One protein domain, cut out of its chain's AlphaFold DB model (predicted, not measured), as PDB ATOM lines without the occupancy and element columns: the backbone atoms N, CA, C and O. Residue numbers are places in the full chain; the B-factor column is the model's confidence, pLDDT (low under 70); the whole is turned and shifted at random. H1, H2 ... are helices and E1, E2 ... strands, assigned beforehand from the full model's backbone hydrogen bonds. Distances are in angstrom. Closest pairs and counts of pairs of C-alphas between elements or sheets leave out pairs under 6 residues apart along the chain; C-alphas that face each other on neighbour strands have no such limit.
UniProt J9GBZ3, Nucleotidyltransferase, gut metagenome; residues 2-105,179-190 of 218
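Overview. This is residues 2 to 105 and 179 to 190 of the 218 residues of the protein "Nucleotidyltransferase" of gut metagenome (UniProt J9GBZ3). Look for three layers: a strongly twisted sheet of five parallel strands in the middle, H1 and H2 over one face, H4 over the other. The sheet curls round H1. The printed part has 116 residues, with named elements E1 H1 E2 H2 E3 H3 H4 E4 E5 along the chain and sheet order E3 E2 E1 E4 E5. The class is mixed, helices and strands; the whole is compact, radius of gyration of the C-alphas 13.0 A, spanning 34 by 30 by 28 A.

Arrangement. Start at E1, residues 3 to 8, parallel to E2, residues 33 to 39: N 6 and O 35 are 2.9 A apart. H1, residues 15 to 28, is on the sheet, its Ser 24 C-alpha 7.4 A from that of Ile 4, the closest to E1. H2, residues 53 to 62, is on the same face, at a height over the sheet of 9.3 A. E3, residues 67 to 71, is parallel to E2, with N 69 and O 36 2.8 A apart. E1 H1 E2 and E2 H2 E3 are strand-helix-strand units, parallel neighbours with a helix between, crossovers right-handed. H3, residues 73 to 76, only grazes the sheet and touches residues 82 to 87 of H4, residues 80 to 93; the closest C-alphas, Trp 75 and Phe 83, are 4.9 A apart. H4 is on the opposite face, height 8.4 A. E3, H3 H4, E4, residues 98 to 103, form a split unit, E2 E1 between its strands, crossover right-handed. E4 is parallel to E1, N 100 to O 5 2.9 A, and to E5, residues 181 to 186, N 183 to O 99 2.8 A. Every O i to N i+4 pair is within hydrogen-bond range in H1, H2 and H4; H3 is too short for one.

Along the chain. Find C-alpha 3 at (-24.305, -40.102, 53.620), where E1 begins. H1 runs 20.3 A, E2 and H4 19.7 A each. E5 ends at C-alpha 186, (-42.627, -47.513, 51.975).

Size, cuts and confidence. Residues 106 to 178 are not printed; C-alphas 105 and 179 are 23.6 A apart across the cut. The link E2 to H2 is long. Residues 189 to 190 are under pLDDT 70.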
ATOM      1  N   ASN A   2     -23.103 -39.774  58.269       96.00
ATOM      2  CA  ASN A   2     -24.010 -40.543  57.418       96.00
ATOM      3  C   ASN A   2     -24.202 -39.819  56.080       96.00
ATOM      4  O   ASN A   2     -24.478 -38.620  56.045       96.00
ATOM      5  N   ILE A   3     -24.047 -40.561  54.987       98.31
ATOM      6  CA  ILE A   3     -24.305 -40.102  53.620       98.31
ATOM      7  C   ILE A   3     -25.334 -41.045  52.998       98.31
ATOM      8  O   ILE A   3     -25.063 -42.241  52.842       98.31
ATOM      9  N   ILE A   4     -26.503 -40.497  52.671       98.75
ATOM     10  CA  ILE A   4     -27.624 -41.167  52.016       98.75
ATOM     11  C   ILE A   4     -27.445 -41.037  50.507       98.75
ATOM     12  O   ILE A   4     -27.498 -39.938  49.957       98.75
ATOM     13  N   GLY A   5     -27.273 -42.162  49.831       98.75
ATOM     14  CA  GLY A   5     -27.376 -42.269  48.387       98.75
ATOM     15  C   GLY A   5     -28.817 -42.524  47.954       98.75
ATOM     16  O   GLY A   5     -29.511 -43.341  48.557       98.75
ATOM     17  N   ILE A   6     -29.264 -41.848  46.900       98.81
ATOM     18  CA  ILE A   6     -30.561 -42.076  46.253       98.81
ATOM     19  C   ILE A   6     -30.340 -42.193  44.750       98.81
ATOM     20  O   ILE A   6     -29.697 -41.342  44.140       98.81
ATOM     21  N   VAL A   7     -30.911 -43.225  44.138       98.75
ATOM     22  CA  VAL A   7     -30.972 -43.351  42.678       98.75
ATOM     23  C   VAL A   7     -32.325 -42.833  42.203       98.75
ATOM     24  O   VAL A   7     -33.361 -43.223  42.746       98.75
ATOM     25  N   CYS A   8     -32.347 -41.927  41.225       97.81
ATOM     26  CA  CYS A   8     -33.582 -41.246  40.844       97.81
ATOM     27  C   CYS A   8     -33.663 -40.820  39.374       97.81
ATOM     28  O   CYS A   8     -32.693 -40.789  38.629       97.81
ATOM     29  N   GLU A   9     -34.875 -40.453  38.958       97.62
ATOM     30  CA  GLU A   9     -35.155 -39.916  37.619       97.62
ATOM     31  C   GLU A   9     -35.864 -38.559  37.671       97.62
ATOM     32  O   GLU A   9     -35.670 -37.714  36.800       97.62
ATOM     33  N   TYR A  10     -36.692 -38.340  38.701       96.75
ATOM     34  CA  TYR A  10     -37.438 -37.100  38.943       96.75
ATOM     35  C   TYR A  10     -38.158 -36.552  37.701       96.75
ATOM     36  O   TYR A  10     -38.013 -35.387  37.340       96.75
ATOM     37  N   ASN A  11     -38.976 -37.389  37.057       95.88
ATOM     38  CA  ASN A  11     -39.612 -37.089  35.772       95.88
ATOM     39  C   ASN A  11     -41.159 -36.959  35.841       95.88
ATOM     40  O   ASN A  11     -41.855 -37.811  35.281       95.88
ATOM     41  N   PRO A  12     -41.761 -35.935  36.479       95.50
ATOM     42  CA  PRO A  12     -41.144 -34.793  37.155       95.50
ATOM     43  C   PRO A  12     -40.792 -35.067  38.629       95.50
ATOM     44  O   PRO A  12     -41.215 -36.071  39.208       95.50
ATOM     45  N   PHE A  13     -40.059 -34.150  39.266       96.12
ATOM     46  CA  PHE A  13     -39.992 -34.104  40.728       96.12
ATOM     47  C   PHE A  13     -41.404 -33.847  41.301       96.12
ATOM     48  O   PHE A  13     -42.169 -33.068  40.734       96.12
ATOM     49  N   HIS A  14     -41.778 -34.516  42.397       93.25
ATOM     50  CA  HIS A  14     -43.138 -34.463  42.952       93.25
ATOM     51  C   HIS A  14     -43.159 -34.804  44.447       93.25
ATOM     52  O   HIS A  14     -42.160 -35.267  44.994       93.25
ATOM     53  N   ASN A  15     -44.318 -34.674  45.099       92.19
ATOM     54  CA  ASN A  15     -44.458 -34.854  46.553       92.19
ATOM     55  C   ASN A  15     -44.022 -36.237  47.057       92.19
ATOM     56  O   ASN A  15     -43.443 -36.326  48.129       92.19
ATOM     57  N   GLY A  16     -44.210 -37.303  46.271       92.75
ATOM     58  CA  GLY A  16     -43.653 -38.618  46.616       92.75
ATOM     59  C   GLY A  16     -42.116 -38.646  46.712       92.75
ATOM     60  O   GLY A  16     -41.573 -39.339  47.562       92.75
ATOM     61  N   HIS A  17     -41.403 -37.863  45.892       95.56
ATOM     62  CA  HIS A  17     -39.943 -37.750  45.957       95.56
ATOM     63  C   HIS A  17     -39.499 -36.911  47.160       95.56
ATOM     64  O   HIS A  17     -38.569 -37.298  47.860       95.56
ATOM     65  N   ALA A  18     -40.192 -35.798  47.430       95.06
ATOM     66  CA  ALA A  18     -39.951 -34.989  48.626       95.06
ATOM     67  C   ALA A  18     -40.180 -35.804  49.909       95.06
ATOM     68  O   ALA A  18     -39.369 -35.752  50.828       95.06
ATOM     69  N   TYR A  19     -41.242 -36.614  49.934       95.00
ATOM     70  CA  TYR A  19     -41.521 -37.544  51.021       95.00
ATOM     71  C   TYR A  19     -40.394 -38.568  51.203       95.00
ATOM     72  O   TYR A  19     -39.902 -38.739  52.313       95.00
ATOM     73  N   HIS A  20     -39.935 -39.210  50.122       95.94
ATOM     74  CA  HIS A  20     -38.830 -40.171  50.191       95.94
ATOM     75  C   HIS A  20     -37.546 -39.540  50.751       95.94
ATOM     76  O   HIS A  20     -36.927 -40.120  51.642       95.94
ATOM     77  N   LEU A  21     -37.186 -38.336  50.295       96.00
ATOM     78  CA  LEU A  21     -36.041 -37.576  50.812       96.00
ATOM     79  C   LEU A  21     -36.175 -37.288  52.312       96.00
ATOM     80  O   LEU A  21     -35.256 -37.575  53.079       96.00
ATOM     81  N   MET A  22     -37.333 -36.768  52.723       95.31
ATOM     82  CA  MET A  22     -37.643 -36.448  54.116       95.31
ATOM     83  C   MET A  22     -37.543 -37.687  55.012       95.31
ATOM     84  O   MET A  22     -36.819 -37.666  56.002       95.31
ATOM     85  N   MET A  23     -38.202 -38.788  54.644       96.06
ATOM     86  CA  MET A  23     -38.174 -40.025  55.434       96.06
ATOM     87  C   MET A  23     -36.776 -40.639  55.509       96.06
ATOM     88  O   MET A  23     -36.397 -41.185  56.543       96.06
ATOM     89  N   SER A  24     -35.993 -40.534  54.432       96.62
ATOM     90  CA  SER A  24     -34.615 -41.035  54.418       96.62
ATOM     91  C   SER A  24     -33.739 -40.287  55.422       96.62
ATOM     92  O   SER A  24     -32.970 -40.915  56.147       96.62
ATOM     93  N   ARG A  25     -33.877 -38.957  55.500       95.62
ATOM     94  CA  ARG A  25     -33.189 -38.142  56.511       95.62
ATOM     95  C   ARG A  25     -33.696 -38.436  57.914       95.62
ATOM     96  O   ARG A  25     -32.887 -38.678  58.798       95.62
ATOM     97  N   GLN A  26     -35.012 -38.516  58.102       95.25
ATOM     98  CA  GLN A  26     -35.599 -38.828  59.406       95.25
ATOM     99  C   GLN A  26     -35.056 -40.145  59.986       95.25
ATOM    100  O   GLN A  26     -34.842 -40.244  61.192       95.25
ATOM    101  N   ALA A  27     -34.805 -41.143  59.137       95.19
ATOM    102  CA  ALA A  27     -34.284 -42.438  59.558       95.19
ATOM    103  C   ALA A  27     -32.791 -42.430  59.953       95.19
ATOM    104  O   ALA A  27     -32.393 -43.271  60.756       95.19
ATOM    105  N   LEU A  28     -31.962 -41.520  59.418       95.06
ATOM    106  CA  LEU A  28     -30.507 -41.495  59.666       95.06
ATOM    107  C   LEU A  28     -29.978 -40.246  60.387       95.06
ATOM    108  O   LEU A  28     -28.798 -40.227  60.750       95.06
ATOM    109  N   GLY A  29     -30.819 -39.231  60.582       92.62
ATOM    110  CA  GLY A  29     -30.468 -37.927  61.140       92.62
ATOM    111  C   GLY A  29     -30.617 -36.788  60.125       92.62
ATOM    112  O   GLY A  29     -30.283 -36.924  58.949       92.62
ATOM    113  N   GLU A  30     -31.102 -35.633  60.588       90.19
ATOM    114  CA  GLU A  30     -31.299 -34.428  59.760       90.19
ATOM    115  C   GLU A  30     -29.985 -33.829  59.222       90.19
ATOM    116  O   GLU A  30     -29.988 -33.081  58.242       90.19
ATOM    117  N   ASP A  31     -28.859 -34.166  59.851       93.00
ATOM    118  CA  ASP A  31     -27.503 -33.797  59.448       93.00
ATOM    119  C   ASP A  31     -26.919 -34.719  58.362       93.00
ATOM    120  O   ASP A  31     -25.858 -34.418  57.806       93.00
ATOM    121  N   ALA A  32     -27.603 -35.820  58.026       96.44
ATOM    122  CA  ALA A  32     -27.166 -36.729  56.979       96.44
ATOM    123  C   ALA A  32     -27.148 -36.025  55.612       96.44
ATOM    124  O   ALA A  32     -28.147 -35.463  55.148       96.44
ATOM    125  N   ALA A  33     -26.003 -36.095  54.931       97.75
ATOM    126  CA  ALA A  33     -25.885 -35.584  53.573       97.75
ATOM    127  C   ALA A  33     -26.637 -36.497  52.599       97.75
ATOM    128  O   ALA A  33     -26.599 -37.718  52.730       97.75
ATOM    129  N   VAL A  34     -27.281 -35.914  51.591       98.44
ATOM    130  CA  VAL A  34     -28.014 -36.644  50.555       98.44
ATOM    131  C   VAL A  34     -27.343 -36.446  49.201       98.44
ATOM    132  O   VAL A  34     -27.235 -35.320  48.711       98.44
ATOM    133  N   ILE A  35     -26.929 -37.546  48.579       98.69
ATOM    134  CA  ILE A  35     -26.377 -37.585  47.227       98.69
ATOM    135  C   ILE A  35     -27.368 -38.317  46.328       98.69
ATOM    136  O   ILE A  35     -27.698 -39.478  46.563       98.69
ATOM    137  N   CYS A  36     -27.816 -37.651  45.271       98.81
ATOM    138  CA  CYS A  36     -28.657 -38.254  44.249       98.81
ATOM    139  C   CYS A  36     -27.825 -38.605  43.011       98.81
ATOM    140  O   CYS A  36     -27.158 -37.737  42.454       98.81
ATOM    141  N   VAL A  37     -27.915 -39.845  42.534       98.81
ATOM    142  CA  VAL A  37     -27.495 -40.228  41.179       98.81
ATOM    143  C   VAL A  37     -28.741 -40.258  40.304       98.81
ATOM    144  O   VAL A  37     -29.622 -41.098  40.486       98.81
ATOM    145  N   MET A  38     -28.840 -39.292  39.395       98.75
ATOM    146  CA  MET A  38     -30.051 -38.990  38.643       98.75
ATOM    147  C   MET A  38     -29.874 -39.273  37.152       98.75
ATOM    148  O   MET A  38     -28.916 -38.786  36.552       98.75
ATOM    149  N   SER A  39     -30.821 -39.975  36.523       98.38
ATOM    150  CA  SER A  39     -30.870 -40.100  35.057       98.38
ATOM    151  C   SER A  39     -30.754 -38.730  34.378       98.38
ATOM    152  O   SER A  39     -31.406 -37.760  34.790       98.38
ATOM    153  N   GLY A  40     -29.941 -38.659  33.320       97.81
ATOM    154  CA  GLY A  40     -29.809 -37.488  32.453       97.81
ATOM    155  C   GLY A  40     -31.073 -37.239  31.629       97.81
ATOM    156  O   GLY A  40     -32.190 -37.472  32.085       97.81
ATOM    157  N   ASP A  41     -30.938 -36.750  30.401       97.19
ATOM    158  CA  ASP A  41     -32.102 -36.368  29.581       97.19
ATOM    159  C   ASP A  41     -32.956 -37.557  29.092       97.19
ATOM    160  O   ASP A  41     -34.066 -37.352  28.601       97.19
ATOM    161  N   PHE A  42     -32.488 -38.791  29.304       96.44
ATOM    162  CA  PHE A  42     -33.201 -40.029  28.995       96.44
ATOM    163  C   PHE A  42     -33.303 -40.943  30.220       96.44
ATOM    164  O   PHE A  42     -32.331 -41.127  30.957       96.44
ATOM    165  N   MET A  43     -34.494 -41.513  30.401       93.94
ATOM    166  CA  MET A  43     -34.886 -42.365  31.526       93.94
ATOM    167  C   MET A  43     -34.667 -43.846  31.222       93.94
ATOM    168  O   MET A  43     -34.675 -44.243  30.060       93.94
ATOM    169  N   GLN A  44     -34.623 -44.680  32.257       92.88
ATOM    170  CA  GLN A  44     -34.484 -46.138  32.182       92.88
ATOM    171  C   GLN A  44     -35.488 -46.800  31.239       92.88
ATOM    172  O   GLN A  44     -35.168 -47.753  30.533       92.88
ATOM    173  N   ARG A  45     -36.706 -46.264  31.174       87.25
ATOM    174  CA  ARG A  45     -37.773 -46.786  30.308       87.25
ATOM    175  C   ARG A  45     -37.655 -46.348  28.843       87.25
ATOM    176  O   ARG A  45     -38.589 -46.568  28.079       87.25
ATOM    177  N   GLY A  46     -36.556 -45.703  28.452       91.56
ATOM    178  CA  GLY A  46     -36.346 -45.197  27.093       91.56
ATOM    179  C   GLY A  46     -37.098 -43.902  26.778       91.56
ATOM    180  O   GLY A  46     -37.127 -43.470  25.629       91.56
ATOM    181  N   GLU A  47     -37.718 -43.266  27.776       92.81
ATOM    182  CA  GLU A  47     -38.440 -42.004  27.600       92.81
ATOM    183  C   GLU A  47     -37.501 -40.802  27.758       92.81
ATOM    184  O   GLU A  47     -36.621 -40.795  28.622       92.81
ATOM    185  N   ALA A  48     -37.732 -39.740  26.984       95.31
ATOM    186  CA  ALA A  48     -37.109 -38.447  27.249       95.31
ATOM    187  C   ALA A  48     -37.668 -37.817  28.540       95.31
ATOM    188  O   ALA A  48     -38.853 -37.962  28.873       95.31
ATOM    189  N   ALA A  49     -36.824 -37.076  29.255       96.31
ATOM    190  CA  ALA A  49     -37.239 -36.269  30.395       96.31
ATOM    191  C   ALA A  49     -38.298 -35.234  29.986       96.31
ATOM    192  O   ALA A  49     -38.183 -34.583  28.949       96.31
ATOM    193  N   VAL A  50     -39.304 -35.009  30.836       95.31
ATOM    194  CA  VAL A  50     -40.340 -33.990  30.597       95.31
ATOM    195  C   VAL A  50     -39.792 -32.560  30.723       95.31
ATOM    196  O   VAL A  50     -40.396 -31.626  30.198       95.31
ATOM    197  N   TYR A  51     -38.637 -32.387  31.377       94.56
ATOM    198  CA  TYR A  51     -37.843 -31.157  31.387       94.56
ATOM    199  C   TYR A  51     -36.355 -31.444  31.657       94.56
ATOM    200  O   TYR A  51     -35.981 -32.530  32.109       94.56
ATOM    201  N   SER A  52     -35.522 -30.438  31.371       97.62
ATOM    202  CA  SER A  52     -34.055 -30.470  31.452       97.62
ATOM    203  C   SER A  52     -33.516 -31.113  32.734       97.62
ATOM    204  O   SER A  52     -33.994 -30.818  33.838       97.62
ATOM    205  N   LYS A  53     -32.461 -31.931  32.601       98.12
ATOM    206  CA  LYS A  53     -31.718 -32.486  33.746       98.12
ATOM    207  C   LYS A  53     -31.232 -31.429  34.737       98.12
ATOM    208  O   LYS A  53     -31.268 -31.681  35.936       98.12
ATOM    209  N   PHE A  54     -30.879 -30.228  34.279       98.50
ATOM    210  CA  PHE A  54     -30.439 -29.143  35.164       98.50
ATOM    211  C   PHE A  54     -31.569 -28.656  36.077       98.50
ATOM    212  O   PHE A  54     -31.377 -28.521  37.280       98.50
ATOM    213  N   ALA A  55     -32.772 -28.476  35.532       98.19
ATOM    214  CA  ALA A  55     -33.932 -28.063  36.317       98.19
ATOM    215  C   ALA A  55     -34.433 -29.184  37.250       98.19
ATOM    216  O   ALA A  55     -34.930 -28.907  38.341       98.19
ATOM    217  N   ARG A  56     -34.284 -30.463  36.869       98.38
ATOM    218  CA  ARG A  56     -34.563 -31.600  37.772       98.38
ATOM    219  C   ARG A  56     -33.577 -31.655  38.936       98.38
ATOM    220  O   ARG A  56     -34.006 -31.847  40.072       98.38
ATOM    221  N   ALA A  57     -32.293 -31.439  38.659       98.69
ATOM    222  CA  ALA A  57     -31.259 -31.359  39.683       98.69
ATOM    223  C   ALA A  57     -31.505 -30.174  40.629       98.69
ATOM    224  O   ALA A  57     -31.463 -30.344  41.843       98.69
ATOM    225  N   GLU A  58     -31.858 -29.001  40.092       98.62
ATOM    226  CA  GLU A  58     -32.228 -27.837  40.902       98.62
ATOM    227  C   GLU A  58     -33.421 -28.140  41.820       98.62
ATOM    228  O   GLU A  58     -33.366 -27.841  43.013       98.62
ATOM    229  N   ALA A  59     -34.480 -28.766  41.294       98.06
ATOM    230  CA  ALA A  59     -35.642 -29.156  42.090       98.06
ATOM    231  C   ALA A  59     -35.256 -30.103  43.238       98.06
ATOM    232  O   ALA A  59     -35.684 -29.897  44.372       98.06
ATOM    233  N   ALA A  60     -34.401 -31.095  42.970       98.31
ATOM    234  CA  ALA A  60     -33.895 -32.001  43.997       98.31
ATOM    235  C   ALA A  60     -33.102 -31.259  45.086       98.31
ATOM    236  O   ALA A  60     -33.359 -31.467  46.274       98.31
ATOM    237  N   CYS A  61     -32.193 -30.355  44.704       98.38
ATOM    238  CA  CYS A  61     -31.403 -29.566  45.653       98.38
ATOM    239  C   CYS A  61     -32.285 -28.663  46.526       98.38
ATOM    240  O   CYS A  61     -32.127 -28.621  47.745       98.38
ATOM    241  N   ARG A  62     -33.275 -27.992  45.925       97.94
ATOM    242  CA  ARG A  62     -34.249 -27.161  46.656       97.94
ATOM    243  C   ARG A  62     -35.095 -27.958  47.651       97.94
ATOM    244  O   ARG A  62     -35.621 -27.373  48.591       97.94
ATOM    245  N   CYS A  63     -35.216 -29.270  47.457       96.44
ATOM    246  CA  CYS A  63     -35.969 -30.175  48.322       96.44
ATOM    247  C   CYS A  63     -35.088 -31.027  49.253       96.44
ATOM    248  O   CYS A  63     -35.600 -31.961  49.868       96.44
ATOM    249  N   GLY A  64     -33.794 -30.714  49.385       95.19
ATOM    250  CA  GLY A  64     -32.923 -31.315  50.401       95.19
ATOM    251  C   GLY A  64     -31.851 -32.277  49.885       95.19
ATOM    252  O   GLY A  64     -31.131 -32.852  50.699       95.19
ATOM    253  N   ALA A  65     -31.682 -32.456  48.572       98.06
ATOM    254  CA  ALA A  65     -30.461 -33.085  48.060       98.06
ATOM    255  C   ALA A  65     -29.258 -32.140  48.255       98.06
ATOM    256  O   ALA A  65     -29.347 -30.948  47.970       98.06
ATOM    257  N   ASN A  66     -28.122 -32.656  48.728       98.19
ATOM    258  CA  ASN A  66     -26.883 -31.881  48.862       98.19
ATOM    259  C   ASN A  66     -26.049 -31.914  47.578       98.19
ATOM    260  O   ASN A  66     -25.333 -30.960  47.283       98.19
ATOM    261  N   LEU A  67     -26.139 -33.009  46.824       98.38
ATOM    262  CA  LEU A  67     -25.427 -33.207  45.568       98.38
ATOM    263  C   LEU A  67     -26.298 -34.009  44.600       98.38
ATOM    264  O   LEU A  67     -26.936 -34.981  44.999       98.38
ATOM    265  N   VAL A  68     -26.294 -33.623  43.324       98.75
ATOM    266  CA  VAL A  68     -26.927 -34.382  42.240       98.75
ATOM    267  C   VAL A  68     -25.878 -34.671  41.175       98.75
ATOM    268  O   VAL A  68     -25.223 -33.757  40.680       98.75
ATOM    269  N   ILE A  69     -25.731 -35.943  40.829       98.56
ATOM    270  CA  ILE A  69     -24.765 -36.455  39.859       98.56
ATOM    271  C   ILE A  69     -25.550 -37.095  38.728       98.56
ATOM    272  O   ILE A  69     -26.489 -37.848  38.970       98.56
ATOM    273  N   GLU A  70     -25.177 -36.802  37.489       98.69
ATOM    274  CA  GLU A  70     -25.791 -37.458  36.340       98.69
ATOM    275  C   GLU A  70     -25.364 -38.930  36.272       98.69
ATOM    276  O   GLU A  70     -24.172 -39.238  36.286       98.69
ATOM    277  N   LEU A  71     -26.337 -39.836  36.160       98.56
ATOM    278  CA  LEU A  71     -26.105 -41.223  35.777       98.56
ATOM    279  C   LEU A  71     -25.765 -41.256  34.278       98.56
ATOM    280  O   LEU A  71     -26.618 -40.875  33.470       98.56
ATOM    281  N   PRO A  72     -24.558 -41.703  33.879       97.62
ATOM    282  CA  PRO A  72     -24.166 -41.706  32.477       97.62
ATOM    283  C   PRO A  72     -25.097 -42.555  31.610       97.62
ATOM    284  O   PRO A  72     -25.568 -43.613  32.032       97.62
ATOM    285  N   LEU A  73     -25.291 -42.114  30.364       95.31
ATOM    286  CA  LEU A  73     -26.247 -42.697  29.420       95.31
ATOM    287  C   LEU A  73     -26.152 -44.229  29.245       95.31
ATOM    288  O   LEU A  73     -27.207 -44.859  29.206       95.31
ATOM    289  N   PRO A  74     -24.953 -44.858  29.191       95.44
ATOM    290  CA  PRO A  74     -24.851 -46.317  29.076       95.44
ATOM    291  C   PRO A  74     -25.516 -47.078  30.229       95.44
ATOM    292  O   PRO A  74     -25.946 -48.212  30.048       95.44
ATOM    293  N   TRP A  75     -25.612 -46.454  31.406       97.00
ATOM    294  CA  TRP A  75     -26.278 -47.016  32.577       97.00
ATOM    295  C   TRP A  75     -27.727 -46.550  32.673       97.00
ATOM    296  O   TRP A  75     -28.598 -47.336  33.039       97.00
ATOM    297  N   SER A  76     -28.012 -45.288  32.335       95.00
ATOM    298  CA  SER A  76     -29.367 -44.751  32.451       95.00
ATOM    299  C   SER A  76     -30.333 -45.370  31.443       95.00
ATOM    300  O   SER A  76     -31.481 -45.566  31.797       95.00
ATOM    301  N   LEU A  77     -29.890 -45.725  30.230       94.00
ATOM    302  CA  LEU A  77     -30.684 -46.404  29.195       94.00
ATOM    303  C   LEU A  77     -30.387 -47.909  29.156       94.00
ATOM    304  O   LEU A  77     -29.940 -48.448  28.144       94.00
ATOM    305  N   SER A  78     -30.607 -48.594  30.272       94.00
ATOM    306  CA  SER A  78     -30.289 -50.016  30.389       94.00
ATOM    307  C   SER A  78     -31.331 -50.789  31.202       94.00
ATOM    308  O   SER A  78     -32.293 -50.220  31.727       94.00
ATOM    309  N   SER A  79     -31.164 -52.112  31.284       94.12
ATOM    310  CA  SER A  79     -31.985 -52.962  32.150       94.12
ATOM    311  C   SER A  79     -31.868 -52.533  33.619       94.12
ATOM    312  O   SER A  79     -30.925 -51.846  34.004       94.12
ATOM    313  N   ALA A  80     -32.808 -52.957  34.471       94.31
ATOM    314  CA  ALA A  80     -32.750 -52.667  35.910       94.31
ATOM    315  C   ALA A  80     -31.431 -53.110  36.560       94.31
ATOM    316  O   ALA A  80     -30.898 -52.383  37.389       94.31
ATOM    317  N   GLU A  81     -30.868 -54.231  36.111       95.81
ATOM    318  CA  GLU A  81     -29.576 -54.739  36.571       95.81
ATOM    319  C   GLU A  81     -28.420 -53.778  36.247       95.81
ATOM    320  O   GLU A  81     -27.677 -53.365  37.135       95.81
ATOM    321  N   SER A  82     -28.284 -53.359  34.984       96.94
ATOM    322  CA  SER A  82     -27.215 -52.435  34.570       96.94
ATOM    323  C   SER A  82     -27.410 -51.029  35.148       96.94
ATOM    324  O   SER A  82     -26.445 -50.394  35.584       96.94
ATOM    325  N   PHE A  83     -28.660 -50.569  35.230       98.31
ATOM    326  CA  PHE A  83     -29.035 -49.304  35.853       98.31
ATOM    327  C   PHE A  83     -28.646 -49.284  37.336       98.31
ATOM    328  O   PHE A  83     -28.000 -48.338  37.797       98.31
ATOM    329  N   ALA A  84     -28.974 -50.347  38.075       98.44
ATOM    330  CA  ALA A  84     -28.601 -50.520  39.474       98.44
ATOM    331  C   ALA A  84     -27.082 -50.597  39.652       98.44
ATOM    332  O   ALA A  84     -26.523 -49.847  40.449       98.44
ATOM    333  N   ARG A  85     -26.393 -51.427  38.861       98.44
ATOM    334  CA  ARG A  85     -24.934 -51.582  38.927       98.44
ATOM    335  C   ARG A  85     -24.200 -50.252  38.754       98.44
ATOM    336  O   ARG A  85     -23.334 -49.920  39.563       98.44
ATOM    337  N   GLY A  86     -24.552 -49.480  37.724       98.31
ATOM    338  CA  GLY A  86     -23.923 -48.187  37.449       98.31
ATOM    339  C   GLY A  86     -24.224 -47.146  38.526       98.31
ATOM    340  O   GLY A  86     -23.319 -46.482  39.029       98.31
ATOM    341  N   SER A  87     -25.493 -47.019  38.916       98.69
ATOM    342  CA  SER A  87     -25.923 -45.996  39.874       98.69
ATOM    343  C   SER A  87     -25.419 -46.244  41.297       98.69
ATOM    344  O   SER A  87     -24.890 -45.324  41.924       98.69
ATOM    345  N   VAL A  88     -25.501 -47.483  41.788       98.75
ATOM    346  CA  VAL A  88     -24.996 -47.872  43.113       98.75
ATOM    347  C   VAL A  88     -23.470 -47.775  43.163       98.75
ATOM    348  O   VAL A  88     -22.923 -47.276  44.147       98.75
ATOM    349  N   GLY A  89     -22.774 -48.166  42.089       98.69
ATOM    350  CA  GLY A  89     -21.322 -48.008  41.984       98.69
ATOM    351  C   GLY A  89     -20.877 -46.546  42.092       98.69
ATOM    352  O   GLY A  89     -19.960 -46.238  42.855       98.69
ATOM    353  N   ILE A  90     -21.564 -45.627  41.399       98.69
ATOM    354  CA  ILE A  90     -21.297 -44.182  41.510       98.69
ATOM    355  C   ILE A  90     -21.564 -43.694  42.935       98.69
ATOM    356  O   ILE A  90     -20.729 -42.991  43.497       98.69
ATOM    357  N   LEU A  91     -22.687 -44.079  43.548       98.81
ATOM    358  CA  LEU A  91     -22.991 -43.689  44.929       98.81
ATOM    359  C   LEU A  91     -21.904 -44.147  45.906       98.81
ATOM    360  O   LEU A  91     -21.453 -43.347  46.727       98.81
ATOM    361  N   SER A  92     -21.429 -45.388  45.782       98.56
ATOM    362  CA  SER A  92     -20.334 -45.887  46.618       98.56
ATOM    363  C   SER A  92     -19.039 -45.112  46.398       98.56
ATOM    364  O   SER A  92     -18.370 -44.771  47.371       98.56
ATOM    365  N   ALA A  93     -18.686 -44.810  45.146       98.25
ATOM    366  CA  ALA A  93     -17.484 -44.039  44.820       98.25
ATOM    367  C   ALA A  93     -17.531 -42.609  45.390       98.25
ATOM    368  O   ALA A  93     -16.495 -42.029  45.704       98.25
ATOM    369  N   MET A  94     -18.734 -42.064  45.570       97.56
ATOM    370  CA  MET A  94     -18.974 -40.754  46.180       97.56
ATOM    371  C   MET A  94     -19.065 -40.798  47.711       97.56
ATOM    372  O   MET A  94     -19.349 -39.778  48.339       97.56
ATOM    373  N   GLY A  95     -18.823 -41.963  48.319       97.69
ATOM    374  CA  GLY A  95     -18.808 -42.139  49.768       97.69
ATOM    375  C   GLY A  95     -20.188 -42.323  50.396       97.69
ATOM    376  O   GLY A  95     -20.318 -42.151  51.608       97.69
ATOM    377  N   ALA A  96     -21.224 -42.665  49.618       98.56
ATOM    378  CA  ALA A  96     -22.515 -43.022  50.194       98.56
ATOM    379  C   ALA A  96     -22.343 -44.195  51.171       98.56
ATOM    380  O   ALA A  96     -21.811 -45.243  50.822       98.56
ATOM    381  N   THR A  97     -22.804 -43.999  52.402       98.38
ATOM    382  CA  THR A  97     -22.779 -45.019  53.466       98.38
ATOM    383  C   THR A  97     -24.055 -45.851  53.483       98.38
ATOM    384  O   THR A  97     -24.055 -46.999  53.916       98.38
ATOM    385  N   HIS A  98     -25.151 -45.252  53.017       98.69
ATOM    386  CA  HIS A  98     -26.466 -45.860  52.972       98.69
ATOM    387  C   HIS A  98     -27.065 -45.662  51.587       98.69
ATOM    388  O   HIS A  98     -26.827 -44.632  50.958       98.69
ATOM    389  N   LEU A  99     -27.867 -46.614  51.126       98.81
ATOM    390  CA  LEU A  99     -28.663 -46.474  49.911       98.81
ATOM    391  C   LEU A  99     -30.137 -46.501  50.285       98.81
ATOM    392  O   LEU A  99     -30.623 -47.525  50.756       98.81
ATOM    393  N   SER A 100     -30.836 -45.395  50.044       98.56
ATOM    394  CA  SER A 100     -32.274 -45.293  50.264       98.56
ATOM    395  C   SER A 100     -33.038 -45.389  48.952       98.56
ATOM    396  O   SER A 100     -32.808 -44.623  48.012       98.56
ATOM    397  N   PHE A 101     -34.003 -46.299  48.904       98.31
ATOM    398  CA  PHE A 101     -34.926 -46.467  47.787       98.31
ATOM    399  C   PHE A 101     -36.369 -46.572  48.285       98.31
ATOM    400  O   PHE A 101     -36.628 -46.862  49.449       98.31
ATOM    401  N   GLY A 102     -37.330 -46.296  47.405       95.88
ATOM    402  CA  GLY A 102     -38.734 -46.573  47.696       95.88
ATOM    403  C   GLY A 102     -39.061 -48.031  47.386       95.88
ATOM    404  O   GLY A 102     -38.601 -48.534  46.365       95.88
ATOM    405  N   SER A 103     -39.891 -48.680  48.198       95.38
ATOM    406  CA  SER A 103     -40.404 -50.028  47.915       95.38
ATOM    407  C   SER A 103     -41.896 -50.125  48.230       95.38
ATOM    408  O   SER A 103     -42.416 -49.367  49.054       95.38
ATOM    409  N   GLU A 104     -42.617 -51.019  47.558       93.81
ATOM    410  CA  GLU A 104     -44.019 -51.294  47.889       93.81
ATOM    411  C   GLU A 104     -44.138 -51.981  49.258       93.81
ATOM    412  O   GLU A 104     -45.038 -51.668  50.037       93.81
ATOM    413  N   THR A 105     -43.199 -52.877  49.583       91.56
ATOM    414  CA  THR A 105     -43.234 -53.641  50.842       91.56
ATOM    415  C   THR A 105     -42.902 -52.807  52.078       91.56
ATOM    416  O   THR A 105     -43.379 -53.139  53.155       91.56
ATOM    417  N   PRO A 179     -19.490 -51.281  50.691       97.06
ATOM    418  CA  PRO A 179     -19.768 -51.006  52.099       97.06
ATOM    419  C   PRO A 179     -20.989 -50.079  52.263       97.06
ATOM    420  O   PRO A 179     -20.922 -49.062  52.951       97.06
ATOM    421  N   ILE A 180     -22.096 -50.405  51.593       98.38
ATOM    422  CA  ILE A 180     -23.341 -49.632  51.596       98.38
ATOM    423  C   ILE A 180     -24.407 -50.381  52.390       98.38
ATOM    424  O   ILE A 180     -24.708 -51.540  52.105       98.38
ATOM    425  N   ILE A 181     -25.039 -49.691  53.338       98.50
ATOM    426  CA  ILE A 181     -26.174 -50.216  54.101       98.50
ATOM    427  C   ILE A 181     -27.479 -49.861  53.369       98.50
ATOM    428  O   ILE A 181     -27.807 -48.680  53.236       98.50
ATOM    429  N   PRO A 182     -28.254 -50.840  52.876       98.31
ATOM    430  CA  PRO A 182     -29.505 -50.544  52.200       98.31
ATOM    431  C   PRO A 182     -30.619 -50.224  53.202       98.31
ATOM    432  O   PRO A 182     -30.740 -50.855  54.252       98.31
ATOM    433  N   MET A 183     -31.471 -49.276  52.837       97.88
ATOM    434  CA  MET A 183     -32.669 -48.894  53.575       97.88
ATOM    435  C   MET A 183     -33.810 -48.628  52.595       97.88
ATOM    436  O   MET A 183     -33.585 -48.244  51.446       97.88
ATOM    437  N   THR A 184     -35.044 -48.815  53.053       97.75
ATOM    438  CA  THR A 184     -36.222 -48.578  52.221       97.75
ATOM    439  C   THR A 184     -37.217 -47.655  52.900       97.75
ATOM    440  O   THR A 184     -37.313 -47.610  54.125       97.75
ATOM    441  N   VAL A 185     -37.966 -46.919  52.086       96.38
ATOM    442  CA  VAL A 185     -39.123 -46.134  52.508       96.38
ATOM    443  C   VAL A 185     -40.347 -46.684  51.793       96.38
ATOM    444  O   VAL A 185     -40.368 -46.789  50.563       96.38
ATOM    445  N   GLN A 186     -41.388 -47.017  52.557       94.50
ATOM    446  CA  GLN A 186     -42.627 -47.513  51.975       94.50
ATOM    447  C   GLN A 186     -43.253 -46.461  51.055       94.50
ATOM    448  O   GLN A 186     -43.415 -45.291  51.418       94.50
ATOM    449  N   ARG A 187     -43.618 -46.880  49.845       87.19
ATOM    450  CA  ARG A 187     -44.348 -46.034  48.905       87.19
ATOM    451  C   ARG A 187     -45.834 -46.058  49.233       87.19
ATOM    452  O   ARG A 187     -46.451 -47.113  49.254       87.19
ATOM    453  N   PHE A 188     -46.420 -44.877  49.370       73.06
ATOM    454  CA  PHE A 188     -47.869 -44.709  49.346       73.06
ATOM    455  C   PHE A 188     -48.290 -44.549  47.886       73.06
ATOM    456  O   PHE A 188     -47.776 -43.674  47.182       73.06
ATOM    457  N   GLY A 189     -49.150 -45.446  47.404       58.56
ATOM    458  CA  GLY A 189     -49.599 -45.457  46.015       58.56
ATOM    459  C   GLY A 189     -50.344 -44.180  45.613       58.56
ATOM    460  O   GLY A 189     -50.792 -43.388  46.443       58.56
ATOM    461  N   SER A 190     -50.528 -44.006  44.305       49.59
ATOM    462  CA  SER A 190     -51.369 -42.957  43.714       49.59
ATOM    463  C   SER A 190     -52.878 -43.261  43.773       49.59
ATOM    464  O   SER A 190     -53.669 -42.658  43.055       49.59
TER     465      SER A 190